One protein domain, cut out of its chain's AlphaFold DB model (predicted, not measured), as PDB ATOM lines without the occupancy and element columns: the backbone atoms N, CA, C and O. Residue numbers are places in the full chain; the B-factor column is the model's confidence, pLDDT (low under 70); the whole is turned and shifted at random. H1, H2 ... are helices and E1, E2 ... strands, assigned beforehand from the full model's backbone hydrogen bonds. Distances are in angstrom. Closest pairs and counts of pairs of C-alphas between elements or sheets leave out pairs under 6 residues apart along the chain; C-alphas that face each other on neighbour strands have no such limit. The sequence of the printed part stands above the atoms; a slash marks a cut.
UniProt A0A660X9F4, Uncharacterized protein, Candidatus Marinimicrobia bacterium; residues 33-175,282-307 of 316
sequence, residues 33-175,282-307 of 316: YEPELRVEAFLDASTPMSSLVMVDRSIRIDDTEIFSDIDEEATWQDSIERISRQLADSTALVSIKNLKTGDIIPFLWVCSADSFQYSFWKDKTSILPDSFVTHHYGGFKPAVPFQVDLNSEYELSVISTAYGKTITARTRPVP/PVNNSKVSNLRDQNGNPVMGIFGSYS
ATOM      1  N   TYR A  33      16.787  35.920   7.804       85.94
ATOM      2  CA  TYR A  33      18.062  35.279   7.517       85.94
ATOM      3  C   TYR A  33      17.839  33.885   6.934       85.94
ATOM      4  O   TYR A  33      17.307  33.000   7.603       85.94
ATOM      5  N   GLU A  34      18.309  33.688   5.707       84.50
ATOM      6  CA  GLU A  34      18.329  32.388   5.044       84.50
ATOM      7  C   GLU A  34      19.708  31.738   5.222       84.50
ATOM      8  O   GLU A  34      20.717  32.389   4.929       84.50
ATOM      9  N   PRO A  35      19.787  30.466   5.657       86.88
ATOM     10  CA  PRO A  35      21.039  29.725   5.718       86.88
ATOM     11  C   PRO A  35      21.834  29.785   4.406       86.88
ATOM     12  O   PRO A  35      21.354  29.440   3.323       86.88
ATOM     13  N   GLU A  36      23.092  30.186   4.520       88.44
ATOM     14  CA  GLU A  36      24.045  30.299   3.429       88.44
ATOM     15  C   GLU A  36      24.956  29.071   3.403       88.44
ATOM     16  O   GLU A  36      25.388  28.566   4.438       88.44
ATOM     17  N   LEU A  37      25.285  28.613   2.197       92.00
ATOM     18  CA  LEU A  37      26.302  27.590   1.982       92.00
ATOM     19  C   LEU A  37      27.686  28.217   2.201       92.00
ATOM     20  O   LEU A  37      27.992  29.258   1.609       92.00
ATOM     21  N   ARG A  38      28.520  27.574   3.014       93.44
ATOM     22  CA  ARG A  38      29.921  27.924   3.233       93.44
ATOM     23  C   ARG A  38      30.812  26.787   2.738       93.44
ATOM     24  O   ARG A  38      30.532  25.607   2.933       93.44
ATOM     25  N   VAL A  39      31.878  27.162   2.031       95.38
ATOM     26  CA  VAL A  39      32.876  26.224   1.514       95.38
ATOM     27  C   VAL A  39      34.271  26.691   1.898       95.38
ATOM     28  O   VAL A  39      34.713  27.757   1.483       95.38
ATOM     29  N   GLU A  40      34.988  25.874   2.658       95.12
ATOM     30  CA  GLU A  40      36.395  26.100   2.992       95.12
ATOM     31  C   GLU A  40      37.229  24.995   2.353       95.12
ATOM     32  O   GLU A  40      37.091  23.819   2.678       95.12
ATOM     33  N   ALA A  41      38.068  25.362   1.394       96.94
ATOM     34  CA  ALA A  41      38.841  24.430   0.596       96.94
ATOM     35  C   ALA A  41      40.318  24.812   0.600       96.94
ATOM     36  O   ALA A  41      40.686  25.953   0.309       96.94
ATOM     37  N   PHE A  42      41.172  23.830   0.863       96.00
ATOM     38  CA  PHE A  42      42.615  24.006   0.922       96.00
ATOM     39  C   PHE A  42      43.312  22.950   0.067       96.00
ATOM     40  O   PHE A  42      43.131  21.748   0.273       96.00
ATOM     41  N   LEU A  43      44.131  23.413  -0.876       97.88
ATOM     42  CA  LEU A  43      45.064  22.588  -1.637       97.88
ATOM     43  C   LEU A  43      46.446  22.643  -0.973       97.88
ATOM     44  O   LEU A  43      47.141  23.657  -1.090       97.88
ATOM     45  N   ASP A  44      46.840  21.561  -0.306       97.19
ATOM     46  CA  ASP A  44      48.197  21.404   0.227       97.19
ATOM     47  C   ASP A  44      49.126  20.956  -0.909       97.19
ATOM     48  O   ASP A  44      49.087  19.815  -1.363       97.19
ATOM     49  N   ALA A  45      49.943  21.873  -1.414       97.00
ATOM     50  CA  ALA A  45      50.837  21.606  -2.530       97.00
ATOM     51  C   ALA A  45      52.071  20.775  -2.137       97.00
ATOM     52  O   ALA A  45      52.692  20.175  -3.014       97.00
ATOM     53  N   SER A  46      52.401  20.691  -0.843       95.69
ATOM     54  CA  SER A  46      53.509  19.867  -0.336       95.69
ATOM     55  C   SER A  46      53.058  18.443  -0.026       95.69
ATOM     56  O   SER A  46      53.739  17.483  -0.388       95.69
ATOM     57  N   THR A  47      51.869  18.299   0.560       95.81
ATOM     58  CA  THR A  47      51.244  17.006   0.853       95.81
ATOM     59  C   THR A  47      49.836  16.958   0.255       95.81
ATOM     60  O   THR A  47      48.854  17.117   0.974       95.81
ATOM     61  N   PRO A  48      49.675  16.678  -1.053       96.81
ATOM     62  CA  PRO A  48      48.381  16.783  -1.742       96.81
ATOM     63  C   PRO A  48      47.238  15.994  -1.102       96.81
ATOM     64  O   PRO A  48      46.099  16.457  -1.097       96.81
ATOM     65  N   MET A  49      47.534  14.850  -0.482       96.94
ATOM     66  CA  MET A  49      46.552  14.043   0.257       96.94
ATOM     67  C   MET A  49      46.057  14.692   1.560       96.94
ATOM     68  O   MET A  49      44.996  14.325   2.069       96.94
ATOM     69  N   SER A  50      46.776  15.680   2.088       95.50
ATOM     70  CA  SER A  50      46.361  16.515   3.219       95.50
ATOM     71  C   SER A  50      45.366  17.605   2.819       95.50
ATOM     72  O   SER A  50      44.706  18.150   3.699       95.50
ATOM     73  N   SER A  51      45.145  17.835   1.517       97.50
ATOM     74  CA  SER A  51      44.094  18.735   1.025       97.50
ATOM     75  C   SER A  51      42.726  18.381   1.605       97.50
ATOM     76  O   SER A  51      42.440  17.213   1.896       97.50
ATOM     77  N   LEU A  52      41.885  19.392   1.779       97.62
ATOM     78  CA  LEU A  52      40.606  19.278   2.468       97.62
ATOM     79  C   LEU A  52      39.598  20.232   1.834       97.62
ATOM     80  O   LEU A  52      39.942  21.367   1.515       97.62
ATOM     81  N   VAL A  53      38.358  19.778   1.681       97.88
ATOM     82  CA  VAL A  53      37.219  20.638   1.355       97.88
ATOM     83  C   VAL A  53      36.127  20.403   2.387       97.88
ATOM     84  O   VAL A  53      35.658  19.284   2.567       97.88
ATOM     85  N   MET A  54      35.714  21.456   3.068       95.31
ATOM     86  CA  MET A  54      34.557  21.473   3.945       95.31
ATOM     87  C   MET A  54      33.410  22.159   3.220       95.31
ATOM     88  O   MET A  54      33.597  23.203   2.596       95.31
ATOM     89  N   VAL A  55      32.234  21.547   3.291       95.19
ATOM     90  CA  VAL A  55      30.989  22.089   2.751       95.19
ATOM     91  C   VAL A  55      29.985  22.038   3.885       95.19
ATOM     92  O   VAL A  55      29.619  20.953   4.337       95.19
ATOM     93  N   ASP A  56      29.582  23.197   4.375       92.50
ATOM     94  CA  ASP A  56      28.670  23.321   5.501       92.50
ATOM     95  C   ASP A  56      27.716  24.501   5.312       92.50
ATOM     96  O   ASP A  56      27.745  25.210   4.304       92.50
ATOM     97  N   ARG A  57      26.804  24.673   6.263       89.19
ATOM     98  CA  ARG A  57      25.819  25.746   6.241       89.19
ATOM     99  C   ARG A  57      25.942  26.651   7.444       89.19
ATOM    100  O   ARG A  57      26.243  26.198   8.550       89.19
ATOM    101  N   SER A  58      25.620  27.919   7.241       86.50
ATOM    102  CA  SER A  58      25.298  28.793   8.356       86.50
ATOM    103  C   SER A  58      23.960  28.400   8.989       86.50
ATOM    104  O   SER A  58      23.153  27.644   8.436       86.50
ATOM    105  N   ILE A  59      23.738  28.928  10.184       84.81
ATOM    106  CA  ILE A  59      22.539  28.700  10.982       84.81
ATOM    107  C   ILE A  59      21.956  30.025  11.420       84.81
ATOM    108  O   ILE A  59      22.673  31.020  11.567       84.81
ATOM    109  N   ARG A  60      20.650  30.016  11.658       82.38
ATOM    110  CA  ARG A  60      19.990  31.112  12.349       82.38
ATOM    111  C   ARG A  60      20.316  31.015  13.837       82.38
ATOM    112  O   ARG A  60      20.514  29.926  14.368       82.38
ATOM    113  N   ILE A  61      20.399  32.154  14.514       81.81
ATOM    114  CA  ILE A  61      20.799  32.199  15.929       81.81
ATOM    115  C   ILE A  61      19.778  31.541  16.874       81.81
ATOM    116  O   ILE A  61      20.118  31.140  17.980       81.81
ATOM    117  N   ASP A  62      18.531  31.435  16.432       79.50
ATOM    118  CA  ASP A  62      17.395  30.794  17.094       79.50
ATOM    119  C   ASP A  62      17.052  29.421  16.478       79.50
ATOM    120  O   ASP A  62      15.991  28.874  16.775       79.50
ATOM    121  N   ASP A  63      17.908  28.864  15.611       79.25
ATOM    122  CA  ASP A  63      17.757  27.492  15.113       79.25
ATOM    123  C   ASP A  63      18.058  26.512  16.255       79.25
ATOM    124  O   ASP A  63      19.216  26.274  16.599       79.25
ATOM    125  N   THR A  64      17.009  25.968  16.875       76.69
ATOM    126  CA  THR A  64      17.135  25.006  17.977       76.69
ATOM    127  C   THR A  64      17.250  23.561  17.502       76.69
ATOM    128  O   THR A  64      17.582  22.702  18.311       76.69
ATOM    129  N   GLU A  65      17.025  23.259  16.217       75.75
ATOM    130  CA  GLU A  65      17.010  21.873  15.712       75.75
ATOM    131  C   GLU A  65      18.398  21.216  15.749       75.75
ATOM    132  O   GLU A  65      18.528  19.989  15.806       75.75
ATOM    133  N   ILE A  66      19.446  22.039  15.720       72.62
ATOM    134  CA  ILE A  66      20.845  21.600  15.741       72.62
ATOM    135  C   ILE A  66      21.412  21.431  17.161       72.62
ATOM    136  O   ILE A  66      22.448  20.792  17.368       72.62
ATOM    137  N   PHE A  67      20.745  21.997  18.165       69.06
ATOM    138  CA  PHE A  67      21.136  21.865  19.562       69.06
ATOM    139  C   PHE A  67      20.316  20.735  20.188       69.06
ATOM    140  O   PHE A  67      19.139  20.571  19.886       69.06
ATOM    141  N   SER A  68      20.914  19.918  21.059       59.28
ATOM    142  CA  SER A  68      20.067  19.071  21.903       59.28
ATOM    143  C   SER A  68      19.574  19.888  23.069       59.28
ATOM    144  O   SER A  68      20.394  20.479  23.764       59.28
ATOM    145  N   ASP A  69      18.294  19.751  23.390       55.28
ATOM    146  CA  ASP A  69      17.701  20.192  24.661       55.28
ATOM    147  C   ASP A  69      18.262  19.452  25.897       55.28
ATOM    148  O   ASP A  69      17.724  19.551  26.998       55.28
ATOM    149  N   ILE A  70      19.320  18.658  25.723       55.81
ATOM    150  CA  ILE A  70      20.008  17.971  26.803       55.81
ATOM    151  C   ILE A  70      21.125  18.894  27.292       55.81
ATOM    152  O   ILE A  70      22.161  19.036  26.640       55.81
ATOM    153  N   ASP A  71      20.879  19.524  28.439       53.09
ATOM    154  CA  ASP A  71      21.878  20.243  29.230       53.09
ATOM    155  C   ASP A  71      22.786  19.212  29.913       53.09
ATOM    156  O   ASP A  71      22.618  18.837  31.077       53.09
ATOM    157  N   GLU A  72      23.683  18.617  29.130       50.31
ATOM    158  CA  GLU A  72      24.650  17.665  29.650       50.31
ATOM    159  C   GLU A  72      25.790  18.430  30.323       50.31
ATOM    160  O   GLU A  72      26.872  18.586  29.755       50.31
ATOM    161  N   GLU A  73      25.587  18.844  31.580       51.38
ATOM    162  CA  GLU A  73      26.655  19.386  32.439       51.38
ATOM    163  C   GLU A  73      27.894  18.455  32.524       51.38
ATOM    164  O   GLU A  73      28.955  18.869  32.992       51.38
ATOM    165  N   ALA A  74      27.799  17.211  32.034       45.44
ATOM    166  CA  ALA A  74      28.878  16.229  31.995       45.44
ATOM    167  C   ALA A  74      29.502  15.953  30.605       45.44
ATOM    168  O   ALA A  74      30.571  15.344  30.569       45.44
ATOM    169  N   THR A  75      28.930  16.395  29.477       49.91
ATOM    170  CA  THR A  75      29.371  15.942  28.133       49.91
ATOM    171  C   THR A  75      29.240  17.019  27.046       49.91
ATOM    172  O   THR A  75      28.790  16.777  25.931       49.91
ATOM    173  N   TRP A  76      29.798  18.211  27.298       50.47
ATOM    174  CA  TRP A  76      30.085  19.234  26.265       50.47
ATOM    175  C   TRP A  76      30.889  18.720  25.045       50.47
ATOM    176  O   TRP A  76      31.056  19.432  24.059       50.47
ATOM    177  N   GLN A  77      31.429  17.501  25.113       53.09
ATOM    178  CA  GLN A  77      32.133  16.820  24.027       53.09
ATOM    179  C   GLN A  77      31.172  16.322  22.930       53.09
ATOM    180  O   GLN A  77      31.493  16.454  21.748       53.09
ATOM    181  N   ASP A  78      29.977  15.846  23.293       51.94
ATOM    182  CA  ASP A  78      29.017  15.249  22.349       51.94
ATOM    183  C   ASP A  78      28.258  16.310  21.537       51.94
ATOM    184  O   ASP A  78      27.859  16.082  20.388       51.94
ATOM    185  N   SER A  79      28.094  17.514  22.096       60.12
ATOM    186  CA  SER A  79      27.374  18.608  21.441       60.12
ATOM    187  C   SER A  79      28.127  19.168  20.230       60.12
ATOM    188  O   SER A  79      27.509  19.373  19.185       60.12
ATOM    189  N   ILE A  80      29.454  19.337  20.312       64.00
ATOM    190  CA  ILE A  80      30.277  19.847  19.197       64.00
ATOM    191  C   ILE A  80      30.261  18.876  18.008       64.00
ATOM    192  O   ILE A  80      30.114  19.305  16.860       64.00
ATOM    193  N   GLU A  81      30.363  17.567  18.267       63.28
ATOM    194  CA  GLU A  81      30.346  16.537  17.220       63.28
ATOM    195  C   GLU A  81      29.007  16.484  16.495       63.28
ATOM    196  O   GLU A  81      28.954  16.440  15.260       63.28
ATOM    197  N   ARG A  82      27.913  16.510  17.260       64.06
ATOM    198  CA  ARG A  82      26.571  16.431  16.692       64.06
ATOM    199  C   ARG A  82      26.236  17.671  15.869       64.06
ATOM    200  O   ARG A  82      25.763  17.509  14.745       64.06
ATOM    201  N   ILE A  83      26.546  18.866  16.377       69.88
ATOM    202  CA  ILE A  83      26.335  20.123  15.643       69.88
ATOM    203  C   ILE A  83      27.140  20.096  14.343       69.88
ATOM    204  O   ILE A  83      26.571  20.243  13.266       69.88
ATOM    205  N   SER A  84      28.446  19.817  14.412       69.25
ATOM    206  CA  SER A  84      29.316  19.823  13.226       69.25
ATOM    207  C   SER A  84      28.819  18.871  12.132       69.25
ATOM    208  O   SER A  84      28.827  19.216  10.951       69.25
ATOM    209  N   ARG A  85      28.315  17.688  12.512       69.75
ATOM    210  CA  ARG A  85      27.723  16.728  11.564       69.75
ATOM    211  C   ARG A  85      26.407  17.196  10.954       69.75
ATOM    212  O   ARG A  85      26.157  16.890   9.796       69.75
ATOM    213  N   GLN A  86      25.568  17.895  11.712       77.62
ATOM    214  CA  GLN A  86      24.283  18.409  11.224       77.62
ATOM    215  C   GLN A  86      24.437  19.615  10.288       77.62
ATOM    216  O   GLN A  86      23.531  19.903   9.504       77.62
ATOM    217  N   LEU A  87      25.569  20.319  10.362       84.38
ATOM    218  CA  LEU A  87      25.872  21.446   9.479       84.38
ATOM    219  C   LEU A  87      26.527  21.028   8.166       84.38
ATOM    220  O   LEU A  87      26.380  21.736   7.172       84.38
ATOM    221  N   ALA A  88      27.248  19.910   8.152       89.50
ATOM    222  CA  ALA A  88      28.004  19.496   6.982       89.50
ATOM    223  C   ALA A  88      27.128  18.862   5.888       89.50
ATOM    224  O   ALA A  88      26.370  17.920   6.133       89.50
ATOM    225  N   ASP A  89      27.318  19.297   4.642       91.88
ATOM    226  CA  ASP A  89      26.763  18.622   3.468       91.88
ATOM    227  C   ASP A  89      27.689  17.481   3.029       91.88
ATOM    228  O   ASP A  89      28.492  17.604   2.104       91.88
ATOM    229  N   SER A  90      27.543  16.334   3.690       91.94
ATOM    230  CA  SER A  90      28.271  15.106   3.338       91.94
ATOM    231  C   SER A  90      27.893  14.506   1.974       91.94
ATOM    232  O   SER A  90      28.543  13.562   1.520       91.94
ATOM    233  N   THR A  91      26.852  15.030   1.316       92.50
ATOM    234  CA  THR A  91      26.325  14.509   0.045       92.50
ATOM    235  C   THR A  91      26.815  15.271  -1.181       92.50
ATOM    236  O   THR A  91      26.581  14.825  -2.307       92.50
ATOM    237  N   ALA A  92      27.511  16.394  -0.981       96.19
ATOM    238  CA  ALA A  92      28.046  17.191  -2.072       96.19
ATOM    239  C   ALA A  92      29.015  16.386  -2.956       96.19
ATOM    240  O   ALA A  92      29.788  15.551  -2.489       96.19
ATOM    241  N   LEU A  93      29.009  16.670  -4.258       97.94
ATOM    242  CA  LEU A  93      30.014  16.147  -5.182       97.94
ATOM    243  C   LEU A  93      31.156  17.152  -5.274       97.94
ATOM    244  O   LEU A  93      30.935  18.293  -5.681       97.94
ATOM    245  N   VAL A  94      32.367  16.731  -4.912       98.56
ATOM    246  CA  VAL A  94      33.537  17.613  -4.841       98.56
ATOM    247  C   VAL A  94      34.651  17.096  -5.743       98.56
ATOM    248  O   VAL A  94      35.002  15.914  -5.726       98.56
ATOM    249  N   SER A  95      35.232  17.993  -6.534       98.56
ATOM    250  CA  SER A  95      36.418  17.696  -7.334       98.56
ATOM    251  C   SER A  95      37.300  18.922  -7.514       98.56
ATOM    252  O   SER A  95      36.827  20.058  -7.463       98.56
ATOM    253  N   ILE A  96      38.586  18.684  -7.752       98.62
ATOM    254  CA  ILE A  96      39.543  19.716  -8.141       98.62
ATOM    255  C   ILE A  96      40.131  19.341  -9.498       98.62
ATOM    256  O   ILE A  96      40.602  18.222  -9.690       98.62
ATOM    257  N   LYS A  97      40.136  20.281 -10.439       98.62
ATOM    258  CA  LYS A  97      40.689  20.104 -11.781       98.62
ATOM    259  C   LYS A  97      42.010  20.851 -11.929       98.62
ATOM    260  O   LYS A  97      42.064  22.054 -11.683       98.62
ATOM    261  N   ASN A  98      43.052  20.172 -12.400       98.44
ATOM    262  CA  ASN A  98      44.265  20.829 -12.888       98.44
ATOM    263  C   ASN A  98      43.961  21.468 -14.255       98.44
ATOM    264  O   ASN A  98      43.601  20.771 -15.205       98.44
ATOM    265  N   LEU A  99      44.084  22.791 -14.377       98.38
ATOM    266  CA  LEU A  99      43.707  23.498 -15.607       98.38
ATOM    267  C   LEU A  99      44.718  23.352 -16.752       98.38
ATOM    268  O   LEU A  99      44.360  23.599 -17.902       98.38
ATOM    269  N   LYS A 100      45.954  22.933 -16.465       97.81
ATOM    270  CA  LYS A 100      46.993  22.707 -17.474       97.81
ATOM    271  C   LYS A 100      46.907  21.314 -18.098       97.81
ATOM    272  O   LYS A 100      47.017  21.198 -19.315       97.81
ATOM    273  N   THR A 101      46.729  20.268 -17.290       97.25
ATOM    274  CA  THR A 101      46.641  18.873 -17.765       97.25
ATOM    275  C   THR A 101      45.206  18.442 -18.061       97.25
ATOM    276  O   THR A 101      44.983  17.566 -18.892       97.25
ATOM    277  N   GLY A 102      44.225  19.079 -17.419       97.38
ATOM    278  CA  GLY A 102      42.819  18.692 -17.481       97.38
ATOM    279  C   GLY A 102      42.436  17.578 -16.507       97.38
ATOM    280  O   GLY A 102      41.260  17.213 -16.480       97.38
ATOM    281  N   ASP A 103      43.381  17.072 -15.708       97.12
ATOM    282  CA  ASP A 103      43.137  15.997 -14.746       97.12
ATOM    283  C   ASP A 103      42.108  16.423 -13.698       97.12
ATOM    284  O   ASP A 103      42.176  17.530 -13.158       97.12
ATOM    285  N   ILE A 104      41.170  15.526 -13.395       98.38
ATOM    286  CA  ILE A 104      40.132  15.729 -12.384       98.38
ATOM    287  C   ILE A 104      40.451  14.834 -11.193       98.38
ATOM    288  O   ILE A 104      40.499  13.611 -11.314       98.38
ATOM    289  N   ILE A 105      40.640  15.458 -10.036       98.44
ATOM    290  CA  ILE A 105      40.899  14.803  -8.760       98.44
ATOM    291  C   ILE A 105      39.573  14.766  -7.996       98.44
ATOM    292  O   ILE A 105      39.105  15.817  -7.545       98.44
ATOM    293  N   PRO A 106      38.924  13.596  -7.868       98.44
ATOM    294  CA  PRO A 106      37.705  13.474  -7.083       98.44
ATOM    295  C   PRO A 106      38.021  13.530  -5.588       98.44
ATOM    296  O   PRO A 106      39.052  13.020  -5.139       98.44
ATOM    297  N   PHE A 107      37.112  14.120  -4.818       98.44
ATOM    298  CA  PHE A 107      37.169  14.123  -3.363       98.44
ATOM    299  C   PHE A 107      35.976  13.353  -2.795       98.44
ATOM    300  O   PHE A 107      34.865  13.427  -3.318       98.44
ATOM    301  N   LEU A 108      36.208  12.608  -1.715       97.81
ATOM    302  CA  LEU A 108      35.199  11.799  -1.038       97.81
ATOM    303  C   LEU A 108      35.024  12.268   0.399       97.81
ATOM    304  O   LEU A 108      36.002  12.595   1.075       97.81
ATOM    305  N   TRP A 109      33.774  12.276   0.856       95.94
ATOM    306  CA  TRP A 109      33.447  12.567   2.242       95.94
ATOM    307  C   TRP A 109      34.038  11.509   3.175       95.94
ATOM    308  O   TRP A 109      33.874  10.305   2.958       95.94
ATOM    309  N   VAL A 110      34.666  11.966   4.253       94.25
ATOM    310  CA  VAL A 110      35.089  11.138   5.381       94.25
ATOM    311  C   VAL A 110      34.641  11.799   6.685       94.25
ATOM    312  O   VAL A 110      34.677  13.018   6.829       94.25
ATOM    313  N   CYS A 111      34.202  10.993   7.653       87.12
ATOM    314  CA  CYS A 111      33.666  11.481   8.931       87.12
ATOM    315  C   CYS A 111      34.737  12.004   9.906       87.12
ATOM    316  O   CYS A 111      34.398  12.687  10.869       87.12
ATOM    317  N   SER A 112      36.006  11.690   9.653       88.81
ATOM    318  CA  SER A 112      37.167  12.147  10.422       88.81
ATOM    319  C   SER A 112      38.253  12.590   9.444       88.81
ATOM    320  O   SER A 112      39.250  11.900   9.246       88.81
ATOM    321  N   ALA A 113      37.992  13.698   8.751       91.25
ATOM    322  CA  ALA A 113      38.868  14.244   7.718       91.25
ATOM    323  C   ALA A 113      40.124  14.887   8.304       91.25
ATOM    324  O   ALA A 113      41.192  14.805   7.697       91.25
ATOM    325  N   ASP A 114      39.971  15.512   9.470       89.50
ATOM    326  CA  ASP A 114      41.039  16.114  10.254       89.50
ATOM    327  C   ASP A 114      40.571  16.279  11.718       89.50
ATOM    328  O   ASP A 114      39.488  15.808  12.099       89.50
ATOM    329  N   SER A 115      41.406  16.875  12.565       85.94
ATOM    330  CA  SER A 115      41.141  17.067  13.984       85.94
ATOM    331  C   SER A 115      41.718  18.364  14.529       85.94
ATOM    332  O   SER A 115      42.698  18.895  14.016       85.94
ATOM    333  N   PHE A 116      41.148  18.839  15.629       77.12
ATOM    334  CA  PHE A 116      41.756  19.874  16.452       77.12
ATOM    335  C   PHE A 116      41.766  19.447  17.914       77.12
ATOM    336  O   PHE A 116      41.005  18.577  18.340       77.12
ATOM    337  N   GLN A 117      42.647  20.068  18.690       73.50
ATOM    338  CA  GLN A 117      42.735  19.853  20.125       73.50
ATOM    339  C   GLN A 117      42.335  21.118  20.857       73.50
ATOM    340  O   GLN A 117      42.711  22.220  20.462       73.50
ATOM    341  N   TYR A 118      41.595  20.949  21.941       68.81
ATOM    342  CA  TYR A 118      41.236  22.038  22.831       68.81
ATOM    343  C   TYR A 118      41.383  21.584  24.281       68.81
ATOM    344  O   TYR A 118      41.219  20.404  24.609       68.81
ATOM    345  N   SER A 119      41.747  22.526  25.142       63.66
ATOM    346  CA  SER A 119      41.799  22.328  26.584       63.66
ATOM    347  C   SER A 119      40.700  23.145  27.247       63.66
ATOM    348  O   SER A 119      40.393  24.271  26.853       63.66
ATOM    349  N   PHE A 120      40.102  22.562  28.278       62.03
ATOM    350  CA  PHE A 120      39.303  23.313  29.229       62.03
ATOM    351  C   PHE A 120      40.193  23.687  30.402       62.03
ATOM    352  O   PHE A 120      40.930  22.839  30.905       62.03
ATOM    353  N   TRP A 121      40.078  24.928  30.871       53.62
ATOM    354  CA  TRP A 121      40.646  25.320  32.154       53.62
ATOM    355  C   TRP A 121      40.002  24.459  33.242       53.62
ATOM    356  O   TRP A 121      38.869  24.713  33.656       53.62
ATOM    357  N   LYS A 122      40.708  23.425  33.707       53.25
ATOM    358  CA  LYS A 122      40.398  22.859  35.019       53.25
ATOM    359  C   LYS A 122      40.769  23.907  36.064       53.25
ATOM    360  O   LYS A 122      41.675  24.708  35.851       53.25
ATOM    361  N   ASP A 123      39.996  23.929  37.148       55.12
ATOM    362  CA  ASP A 123      40.126  24.838  38.290       55.12
ATOM    363  C   ASP A 123      41.587  25.240  38.588       55.12
ATOM    364  O   ASP A 123      42.495  24.412  38.492       55.12
ATOM    365  N   LYS A 124      41.811  26.490  39.021       56.88
ATOM    366  CA  LYS A 124      43.131  27.092  39.329       56.88
ATOM    367  C   LYS A 124      43.973  26.287  40.334       56.88
ATOM    368  O   LYS A 124      45.128  26.629  40.570       56.88
ATOM    369  N   THR A 125      43.389  25.269  40.961       55.12
ATOM    370  CA  THR A 125      44.000  24.378  41.950       55.12
ATOM    371  C   THR A 125      44.445  23.021  41.384       55.12
ATOM    372  O   THR A 125      45.106  22.259  42.093       55.12
ATOM    373  N   SER A 126      44.117  22.697  40.126       48.00
ATOM    374  CA  SER A 126      44.459  21.412  39.509       48.00
ATOM    375  C   SER A 126      45.949  21.331  39.170       48.00
ATOM    376  O   SER A 126      46.472  22.114  38.387       48.00
ATOM    377  N   ILE A 127      46.621  20.335  39.749       50.53
ATOM    378  CA  ILE A 127      48.039  19.997  39.523       50.53
ATOM    379  C   ILE A 127      48.217  18.945  38.411       50.53
ATOM    380  O   ILE A 127      49.340  18.564  38.089       50.53
ATOM    381  N   LEU A 128      47.111  18.426  37.868       46.75
ATOM    382  CA  LEU A 128      47.126  17.479  36.755       46.75
ATOM    383  C   LEU A 128      47.270  18.246  35.433       46.75
ATOM    384  O   LEU A 128      46.652  19.305  35.310       46.75
ATOM    385  N   PRO A 129      48.043  17.726  34.460       50.59
ATOM    386  CA  PRO A 129      48.179  18.356  33.152       50.59
ATOM    387  C   PRO A 129      46.805  18.538  32.505       50.59
ATOM    388  O   PRO A 129      45.906  17.711  32.707       50.59
ATOM    389  N   ASP A 130      46.651  19.616  31.735       55.69
ATOM    390  CA  ASP A 130      45.451  19.870  30.946       55.69
ATOM    391  C   ASP A 130      45.104  18.607  30.152       55.69
ATOM    392  O   ASP A 130      45.877  18.133  29.317       55.69
ATOM    393  N   SER A 131      43.947  18.012  30.438       59.56
ATOM    394  CA  SER A 131      43.439  16.920  29.618       59.56
ATOM    395  C   SER A 131      42.968  17.532  28.302       59.56
ATOM    396  O   SER A 131      41.871  18.089  28.250       59.56
ATOM    397  N   PHE A 132      43.813  17.476  27.275       64.94
ATOM    398  CA  PHE A 132      43.444  17.867  25.920       64.94
ATOM    399  C   PHE A 132      42.393  16.903  25.380       64.94
ATOM    400  O   PHE A 132      42.543  15.682  25.467       64.94
ATOM    401  N   VAL A 133      41.335  17.458  24.798       70.00
ATOM    402  CA  VAL A 133      40.335  16.692  24.062       70.00
ATOM    403  C   VAL A 133      40.640  16.862  22.582       70.00
ATOM    404  O   VAL A 133      40.767  17.988  22.099       70.00
ATOM    405  N   THR A 134      40.790  15.746  21.870       75.69
ATOM    406  CA  THR A 134      40.920  15.755  20.407       75.69
ATOM    407  C   THR A 134      39.534  15.602  19.804       75.69
ATOM    408  O   THR A 134      38.840  14.631  20.097       75.69
ATOM    409  N   HIS A 135      39.138  16.554  18.968       77.50
ATOM    410  CA  HIS A 135      37.890  16.515  18.228       77.50
ATOM    411  C   HIS A 135      38.165  16.264  16.751       77.50
ATOM    412  O   HIS A 135      38.990  16.953  16.154       77.50
ATOM    413  N   HIS A 136      37.457  15.301  16.164       83.44
ATOM    414  CA  HIS A 136      37.533  14.992  14.741       83.44
ATOM    415  C   HIS A 136      36.330  15.575  14.012       83.44
ATOM    416  O   HIS A 136      35.196  15.394  14.451       83.44
ATOM    417  N   TYR A 137      36.572  16.202  12.866       85.56
ATOM    418  CA  TYR A 137      35.519  16.777  12.039       85.56
ATOM    419  C   TYR A 137      35.508  16.152  10.643       85.56
ATOM    420  O   TYR A 137      36.518  15.645  10.144       85.56
ATOM    421  N   GLY A 138      34.322  16.127  10.038       90.12
ATOM    422  CA  GLY A 138      34.119  15.574   8.707       90.12
ATOM    423  C   GLY A 138      34.532  16.544   7.603       90.12
ATOM    424  O   GLY A 138      34.598  17.753   7.807       90.12
ATOM    425  N   GLY A 139      34.792  16.004   6.421       94.81
ATOM    426  CA  GLY A 139      35.183  16.786   5.258       94.81
ATOM    427  C   GLY A 139      35.485  15.904   4.060       94.81
ATOM    428  O   GLY A 139      35.541  14.678   4.149       94.81
ATOM    429  N   PHE A 140      35.689  16.536   2.916       97.81
ATOM    430  CA  PHE A 140      36.043  15.879   1.672       97.81
ATOM    431  C   PHE A 140      37.565  15.821   1.533       97.81
ATOM    432  O   PHE A 140      38.249  16.846   1.600       97.81
ATOM    433  N   LYS A 141      38.098  14.618   1.312       98.19
ATOM    434  CA  LYS A 141      39.529  14.345   1.108       98.19
ATOM    435  C   LYS A 141      39.769  13.810  -0.306       98.19
ATOM    436  O   LYS A 141      38.865  13.182  -0.859       98.19
ATOM    437  N   PRO A 142      40.962  14.001  -0.895       98.25
ATOM    438  CA  PRO A 142      41.286  13.424  -2.196       98.25
ATOM    439  C   PRO A 142      41.084  11.906  -2.191       98.25
ATOM    440  O   PRO A 142      41.559  11.214  -1.292       98.25
ATOM    441  N   ALA A 143      40.388  11.381  -3.198       97.75
ATOM    442  CA  ALA A 143      40.096   9.950  -3.287       97.75
ATOM    443  C   ALA A 143      41.308   9.124  -3.742       97.75
ATOM    444  O   ALA A 143      41.366   7.916  -3.519       97.75
ATOM    445  N   VAL A 144      42.250   9.771  -4.433       96.44
ATOM    446  CA  VAL A 144      43.426   9.139  -5.030       96.44
ATOM    447  C   VAL A 144      44.659  10.025  -4.849       96.44
ATOM    448  O   VAL A 144      44.530  11.251  -4.882       96.44
ATOM    449  N   PRO A 145      45.857   9.429  -4.701       97.25
ATOM    450  CA  PRO A 145      47.113  10.167  -4.743       97.25
ATOM    451  C   PRO A 145      47.256  10.978  -6.029       97.25
ATOM    452  O   PRO A 145      47.022  10.474  -7.126       97.25
ATOM    453  N   PHE A 146      47.690  12.225  -5.886       96.94
ATOM    454  CA  PHE A 146      48.013  13.111  -6.998       96.94
ATOM    455  C   PHE A 146      49.221  13.977  -6.639       96.94
ATOM    456  O   PHE A 146      49.692  13.974  -5.501       96.94
ATOM    457  N   GLN A 147      49.753  14.682  -7.630       96.31
ATOM    458  CA  GLN A 147      50.832  15.649  -7.455       96.31
ATOM    459  C   GLN A 147      50.333  17.029  -7.860       96.31
ATOM    460  O   GLN A 147      49.486  17.161  -8.750       96.31
ATOM    461  N   VAL A 148      50.859  18.057  -7.203       97.44
ATOM    462  CA  VAL A 148      50.520  19.440  -7.518       97.44
ATOM    463  C   VAL A 148      51.567  20.016  -8.469       97.44
ATOM    464  O   VAL A 148      52.750  20.066  -8.147       97.44
ATOM    465  N   ASP A 149      51.138  20.444  -9.658       96.88
ATOM    466  CA  ASP A 149      51.974  21.217 -10.578       96.88
ATOM    467  C   ASP A 149      51.940  22.683 -10.146       96.88
ATOM    468  O   ASP A 149      50.937  23.374 -10.336       96.88
ATOM    469  N   LEU A 150      53.059  23.156  -9.597       95.69
ATOM    470  CA  LEU A 150      53.225  24.538  -9.142       95.69
ATOM    471  C   LEU A 150      53.060  25.578 -10.265       95.69
ATOM    472  O   LEU A 150      52.826  26.752  -9.995       95.69
ATOM    473  N   ASN A 151      53.136  25.155 -11.531       94.94
ATOM    474  CA  ASN A 151      52.950  26.020 -12.698       94.94
ATOM    475  C   ASN A 151      51.520  25.980 -13.261       94.94
ATOM    476  O   ASN A 151      51.269  26.566 -14.316       94.94
ATOM    477  N   SER A 152      50.597  25.257 -12.621       97.00
ATOM    478  CA  SER A 152      49.190  25.196 -13.019       97.00
ATOM    479  C   SER A 152      48.314  26.065 -12.121       97.00
ATOM    480  O   SER A 152      48.651  26.377 -10.986       97.00
ATOM    481  N   GLU A 153      47.143  26.424 -12.628       98.06
ATOM    482  CA  GLU A 153      46.009  26.839 -11.807       98.06
ATOM    483  C   GLU A 153      45.102  25.625 -11.565       98.06
ATOM    484  O   GLU A 153      45.080  24.680 -12.368       98.06
ATOM    485  N   TYR A 154      44.384  25.633 -10.449       98.62
ATOM    486  CA  TYR A 154      43.461  24.576 -10.063       98.62
ATOM    487  C   TYR A 154      42.065  25.154  -9.878       98.62
ATOM    488  O   TYR A 154      41.912  26.228  -9.303       98.62
ATOM    489  N   GLU A 155      41.053  24.436 -10.358       98.75
ATOM    490  CA  GLU A 155      39.645  24.816 -10.238       98.75
ATOM    491  C   GLU A 155      38.913  23.829  -9.329       98.75
ATOM    492  O   GLU A 155      38.878  22.632  -9.607       98.75
ATOM    493  N   LEU A 156      38.339  24.330  -8.239       98.75
ATOM    494  CA  LEU A 156      37.423  23.590  -7.380       98.75
ATOM    495  C   LEU A 156      36.031  23.595  -8.012       98.75
ATOM    496  O   LEU A 156      35.557  24.641  -8.457       98.75
ATOM    497  N   SER A 157      35.355  22.450  -7.971       98.50
ATOM    498  CA  SER A 157      33.930  22.322  -8.257       98.50
ATOM    499  C   SER A 157      33.240  21.581  -7.115       98.50
ATOM    500  O   SER A 157      33.647  20.476  -6.752       98.50
ATOM    501  N   VAL A 158      32.203  22.204  -6.555       98.44
ATOM    502  CA  VAL A 158      31.338  21.637  -5.514       98.44
ATOM    503  C   VAL A 158      29.900  21.691  -6.013       98.44
ATOM    504  O   VAL A 158      29.383  22.766  -6.311       98.44
ATOM    505  N   ILE A 159      29.237  20.544  -6.085       97.81
ATOM    506  CA  ILE A 159      27.810  20.442  -6.401       97.81
ATOM    507  C   ILE A 159      27.103  20.018  -5.118       97.81
ATOM    508  O   ILE A 159      27.125  18.841  -4.760       97.81
ATOM    509  N   SER A 160      26.496  20.979  -4.419       93.75
ATOM    510  CA  SER A 160      25.697  20.711  -3.223       93.75
ATOM    511  C   SER A 160      24.276  20.357  -3.640       93.75
ATOM    512  O   SER A 160      23.521  21.202  -4.132       93.75
ATOM    513  N   THR A 161      23.903  19.095  -3.441       84.75
ATOM    514  CA  THR A 161      22.531  18.624  -3.663       84.75
ATOM    515  C   THR A 161      21.573  19.146  -2.602       84.75
ATOM    516  O   THR A 161      20.424  19.424  -2.931       84.75
ATOM    517  N   ALA A 162      22.046  19.341  -1.366       84.44
ATOM    518  CA  ALA A 162      21.237  19.879  -0.273       84.44
ATOM    519  C   ALA A 162      20.753  21.312  -0.558       84.44
ATOM    520  O   ALA A 162      19.612  21.650  -0.259       84.44
ATOM    521  N   TYR A 163      21.596  22.129  -1.197       86.12
ATOM    522  CA  TYR A 163      21.294  23.530  -1.511       86.12
ATOM    523  C   TYR A 163      20.907  23.781  -2.970       86.12
ATOM    524  O   TYR A 163      20.556  24.905  -3.326       86.12
ATOM    525  N   GLY A 164      21.016  22.772  -3.841       89.94
ATOM    526  CA  GLY A 164      20.814  22.940  -5.281       89.94
ATOM    527  C   GLY A 164      21.772  23.964  -5.908       89.94
ATOM    528  O   GLY A 164      21.395  24.679  -6.838       89.94
ATOM    529  N   LYS A 165      22.998  24.078  -5.379       93.06
ATOM    530  CA  LYS A 165      24.007  25.049  -5.831       93.06
ATOM    531  C   LYS A 165      25.221  24.354  -6.424       93.06
ATOM    532  O   LYS A 165      25.679  23.330  -5.923       93.06
ATOM    533  N   THR A 166      25.762  24.956  -7.479       97.06
ATOM    534  CA  THR A 166      27.078  24.604  -8.018       97.06
ATOM    535  C   THR A 166      28.026  25.745  -7.716       97.06
ATOM    536  O   THR A 166      27.762  26.883  -8.099       97.06
ATOM    537  N   ILE A 167      29.114  25.441  -7.021       97.75
ATOM    538  CA  ILE A 167      30.133  26.402  -6.624       97.75
ATOM    539  C   ILE A 167      31.415  26.091  -7.376       97.75
ATOM    540  O   ILE A 167      31.823  24.934  -7.485       97.75
ATOM    541  N   THR A 168      32.059  27.143  -7.863       98.31
ATOM    542  CA  THR A 168      33.387  27.067  -8.463       98.31
ATOM    543  C   THR A 168      34.318  28.097  -7.846       98.31
ATOM    544  O   THR A 168      33.888  29.172  -7.426       98.31
ATOM    545  N   ALA A 169      35.601  27.772  -7.780       97.94
ATOM    546  CA  ALA A 169      36.660  28.712  -7.434       97.94
ATOM    547  C   ALA A 169      37.953  28.287  -8.105       97.94
ATOM    548  O   ALA A 169      38.112  27.125  -8.479       97.94
ATOM    549  N   ARG A 170      38.905  29.211  -8.202       97.81
ATOM    550  CA  ARG A 170      40.245  28.903  -8.687       97.81
ATOM    551  C   ARG A 170      41.305  29.385  -7.732       97.81
ATOM    552  O   ARG A 170      41.131  30.414  -7.084       97.81
ATOM    553  N   THR A 171      42.400  28.645  -7.685       97.25
ATOM    554  CA  THR A 171      43.561  29.013  -6.892       97.25
ATOM    555  C   THR A 171      44.848  28.579  -7.579       97.25
ATOM    556  O   THR A 171      44.858  27.664  -8.410       97.25
ATOM    557  N   ARG A 172      45.950  29.241  -7.225       96.38
ATOM    558  CA  ARG A 172      47.292  28.872  -7.677       96.38
ATOM    559  C   ARG A 172      48.120  28.369  -6.491       96.38
ATOM    560  O   ARG A 172      48.198  29.083  -5.489       96.38
ATOM    561  N   PRO A 173      48.732  27.180  -6.587       96.44
ATOM    562  CA  PRO A 173      49.640  26.686  -5.566       96.44
ATOM    563  C   PRO A 173      50.903  27.537  -5.466       96.44
ATOM    564  O   PRO A 173      51.326  28.168  -6.432       96.44
ATOM    565  N   VAL A 174      51.502  27.529  -4.280       94.31
ATOM    566  CA  VAL A 174      52.770  28.208  -3.987       94.31
ATOM    567  C   VAL A 174      53.819  27.170  -3.596       94.31
ATOM    568  O   VAL A 174      53.455  26.159  -2.988       94.31
ATOM    569  N   PRO A 175      55.103  27.360  -3.943       93.62
ATOM    570  CA  PRO A 175      56.162  26.453  -3.512       93.62
ATOM    571  C   PRO A 175      56.361  26.502  -1.986       93.62
ATOM    572  O   PRO A 175      56.052  27.515  -1.352       93.62
ATOM    573  N   PRO A 282      33.802  40.927   5.502       83.69
ATOM    574  CA  PRO A 282      33.022  39.704   5.650       83.69
ATOM    575  C   PRO A 282      33.520  38.582   4.730       83.69
ATOM    576  O   PRO A 282      33.901  38.827   3.585       83.69
ATOM    577  N   VAL A 283      33.453  37.336   5.196       81.94
ATOM    578  CA  VAL A 283      33.914  36.148   4.450       81.94
ATOM    579  C   VAL A 283      33.095  35.836   3.190       81.94
ATOM    580  O   VAL A 283      33.562  35.110   2.319       81.94
ATOM    581  N   ASN A 284      31.896  36.407   3.048       80.44
ATOM    582  CA  ASN A 284      31.094  36.368   1.818       80.44
ATOM    583  C   ASN A 284      31.313  37.605   0.916       80.44
ATOM    584  O   ASN A 284      30.644  37.769  -0.104       80.44
ATOM    585  N   ASN A 285      32.269  38.480   1.249       89.69
ATOM    586  CA  ASN A 285      32.648  39.604   0.401       89.69
ATOM    587  C   ASN A 285      33.391  39.112  -0.848       89.69
ATOM    588  O   ASN A 285      34.313  38.301  -0.761       89.69
ATOM    589  N   SER A 286      33.062  39.673  -2.013       88.56
ATOM    590  CA  SER A 286      33.650  39.282  -3.302       88.56
ATOM    591  C   SER A 286      35.160  39.523  -3.427       88.56
ATOM    592  O   SER A 286      35.784  38.934  -4.313       88.56
ATOM    593  N   LYS A 287      35.745  40.372  -2.568       87.94
ATOM    594  CA  LYS A 287      37.199  40.597  -2.471       87.94
ATOM    595  C   LYS A 287      37.912  39.574  -1.582       87.94
ATOM    596  O   LYS A 287      39.122  39.411  -1.717       87.94
ATOM    597  N   VAL A 288      37.187  38.923  -0.673       89.44
ATOM    598  CA  VAL A 288      37.731  37.907   0.240       89.44
ATOM    599  C   VAL A 288      37.541  36.533  -0.379       89.44
ATOM    600  O   VAL A 288      38.524  35.873  -0.700       89.44
ATOM    601  N   SER A 289      36.290  36.158  -0.639       94.25
ATOM    602  CA  SER A 289      35.948  34.876  -1.240       94.25
ATOM    603  C   SER A 289      36.176  34.882  -2.750       94.25
ATOM    604  O   SER A 289      35.655  35.733  -3.485       94.25
ATOM    605  N   ASN A 290      36.907  33.880  -3.232       95.88
ATOM    606  CA  ASN A 290      37.038  33.552  -4.652       95.88
ATOM    607  C   ASN A 290      35.983  32.538  -5.139       95.88
ATOM    608  O   ASN A 290      35.998  32.176  -6.314       95.88
ATOM    609  N   LEU A 291      35.060  32.107  -4.276       96.88
ATOM    610  CA  LEU A 291      33.997  31.160  -4.611       96.88
ATOM    611  C   LEU A 291      32.830  31.864  -5.289       96.88
ATOM    612  O   LEU A 291      32.406  32.943  -4.862       96.88
ATOM    613  N   ARG A 292      32.302  31.253  -6.346       96.75
ATOM    614  CA  ARG A 292      31.163  31.754  -7.116       96.75
ATOM    615  C   ARG A 292      30.127  30.661  -7.308       96.75
ATOM    616  O   ARG A 292      30.485  29.541  -7.669       96.75
ATOM    617  N   ASP A 293      28.861  30.997  -7.074       95.81
ATOM    618  CA  ASP A 293      27.738  30.132  -7.439       95.81
ATOM    619  C   ASP A 293      27.502  30.134  -8.964       95.81
ATOM    620  O   ASP A 293      28.157  30.861  -9.719       95.81
ATOM    621  N   GLN A 294      26.529  29.348  -9.430       95.31
ATOM    622  CA  GLN A 294      26.167  29.259 -10.848       95.31
ATOM    623  C   GLN A 294      25.711  30.589 -11.484       95.31
ATOM    624  O   GLN A 294      25.684  30.698 -12.708       95.31
ATOM    625  N   ASN A 295      25.350  31.586 -10.674       95.56
ATOM    626  CA  ASN A 295      24.925  32.913 -11.118       95.56
ATOM    627  C   ASN A 295      26.060  33.950 -11.020       95.56
ATOM    628  O   ASN A 295      25.865  35.109 -11.382       95.56
ATOM    629  N   GLY A 296      27.241  33.555 -10.533       94.50
ATOM    630  CA  GLY A 296      28.376  34.447 -10.315       94.50
ATOM    631  C   GLY A 296      28.323  35.227  -8.999       94.50
ATOM    632  O   GLY A 296      29.126  36.145  -8.817       94.50
ATOM    633  N   ASN A 297      27.426  34.885  -8.070       93.62
ATOM    634  CA  ASN A 297      27.387  35.518  -6.751       93.62
ATOM    635  C   ASN A 297      28.493  34.953  -5.851       93.62
ATOM    636  O   ASN A 297      28.804  33.761  -5.946       93.62
ATOM    637  N   PRO A 298      29.091  35.772  -4.968       93.56
ATOM    638  CA  PRO A 298      30.061  35.282  -4.002       93.56
ATOM    639  C   PRO A 298      29.410  34.297  -3.024       93.56
ATOM    640  O   PRO A 298      28.271  34.483  -2.598       93.56
ATOM    641  N   VAL A 299      30.159  33.258  -2.664       93.62
ATOM    642  CA  VAL A 299      29.768  32.250  -1.666       93.62
ATOM    643  C   VAL A 299      30.696  32.366  -0.465       93.62
ATOM    644  O   VAL A 299      31.873  32.685  -0.628       93.62
ATOM    645  N   MET A 300      30.185  32.138   0.742       92.44
ATOM    646  CA  MET A 300      30.979  32.228   1.964       92.44
ATOM    647  C   MET A 300      32.140  31.221   1.956       92.44
ATOM    648  O   MET A 300      31.944  30.049   1.638       92.44
ATOM    649  N   GLY A 301      33.331  31.677   2.347       92.94
ATOM    650  CA  GLY A 301      34.515  30.833   2.520       92.94
ATOM    651  C   GLY A 301      35.618  31.124   1.503       92.94
ATOM    652  O   GLY A 301      35.745  32.253   1.019       92.94
ATOM    653  N   ILE A 302      36.449  30.128   1.199       95.94
ATOM    654  CA  ILE A 302      37.626  30.294   0.340       95.94
ATOM    655  C   ILE A 302      38.031  28.982  -0.334       95.94
ATOM    656  O   ILE A 302      37.876  27.910   0.242       95.94
ATOM    657  N   PHE A 303      38.622  29.068  -1.526       97.62
ATOM    658  CA  PHE A 303      39.516  28.032  -2.042       97.62
ATOM    659  C   PHE A 303      40.937  28.582  -2.131       97.62
ATOM    660  O   PHE A 303      41.227  29.434  -2.968       97.62
ATOM    661  N   GLY A 304      41.813  28.114  -1.249       96.56
ATOM    662  CA  GLY A 304      43.193  28.567  -1.155       96.56
ATOM    663  C   GLY A 304      44.195  27.435  -1.331       96.56
ATOM    664  O   GLY A 304      43.840  26.256  -1.330       96.56
ATOM    665  N   SER A 305      45.472  27.792  -1.441       96.44
ATOM    666  CA  SER A 305      46.561  26.820  -1.442       96.44
ATOM    667  C   SER A 305      47.680  27.250  -0.511       96.44
ATOM    668  O   SER A 305      47.939  28.443  -0.326       96.44
ATOM    669  N   TYR A 306      48.341  26.257   0.069       96.31
ATOM    670  CA  TYR A 306      49.558  26.444   0.833       96.31
ATOM    671  C   TYR A 306      50.559  25.336   0.524       96.31
ATOM    672  O   TYR A 306      50.201  24.285  -0.001       96.31
ATOM    673  N   SER A 307      51.809  25.575   0.895       96.56
ATOM    674  CA  SER A 307      52.850  24.554   0.998       96.56
ATOM    675  C   SER A 307      53.465  24.600   2.384       96.56
ATOM    676  O   SER A 307      53.498  25.667   2.999       96.56
TER     677      SER A 307
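Overview. This is residues 33 to 175 and 282 to 307 of the 316 residues of an uncharacterized protein of Candidatus Marinimicrobia bacterium (UniProt A0A660X9F4). A curled five-stranded sheet wraps round a small three-stranded sheet, coming close to it at both edges, E5 by E2 and E7 by E8; the hairpin of E4 and E5 runs on beyond as an arm, with H1 along it and residues 123 to 128 sticking out. The printed part has 169 residues, mostly strand, with one named helix and eight strands in the order E1 E2 H1 E3 E4 E5 E6 E7 E8; under half of the residues are in named elements. The large sheet, E5 - E4 - E3 - E6 - E7, is antiparallel; the small one, E2 - E1 - E8, is mixed. The whole is only just compact, close to loose, with a radius of gyration of the C-alphas of 18.2 A and spans of 58 by 38 by 28 A.

Along the chain. Find C-alpha 37 at (26.302, 27.590, 1.982), where E1, residues 37 to 44, begins; E2, residues 52 to 57, follows. Next come H1, residues 76 to 87, and E3, residues 93 to 98. E4, residues 104 to 118, runs 35.8 A, and E5, residues 133 to 142, 26.5 A. Then read E6, residues 154 to 160, E7, residues 165 to 171, and E8, residues 300 to 307, ending at (52.850, 24.554, 0.998).

Arrangement. In the twisted large sheet, E3 E4 E5 form a meander, each strand the antiparallel neighbour of the one before; with E6 beside E3 they form a Greek key. E4 bends by 65 degrees at residue 109; look for N 105 and O 96 of E3, 2.8 A, and N 110 and O 139 of E5, 2.9 A. The closest C-alphas of E2 and E5 are Met 54 and Gly 139, 4.9 A. H1 is on this sheet over E5, at a height of 9.6 A; 6 of its 8 O i to N i+4 pairs are within hydrogen-bond range.

Size, cuts and confidence. Residues 176 to 281 are cut out, leaving 28.2 A between C-alphas 175 and 282. The links E2 to H1, E4 to E5 and E5 to E6 are long. Residues 67 to 85 and 118 to 132 have pLDDT under 70.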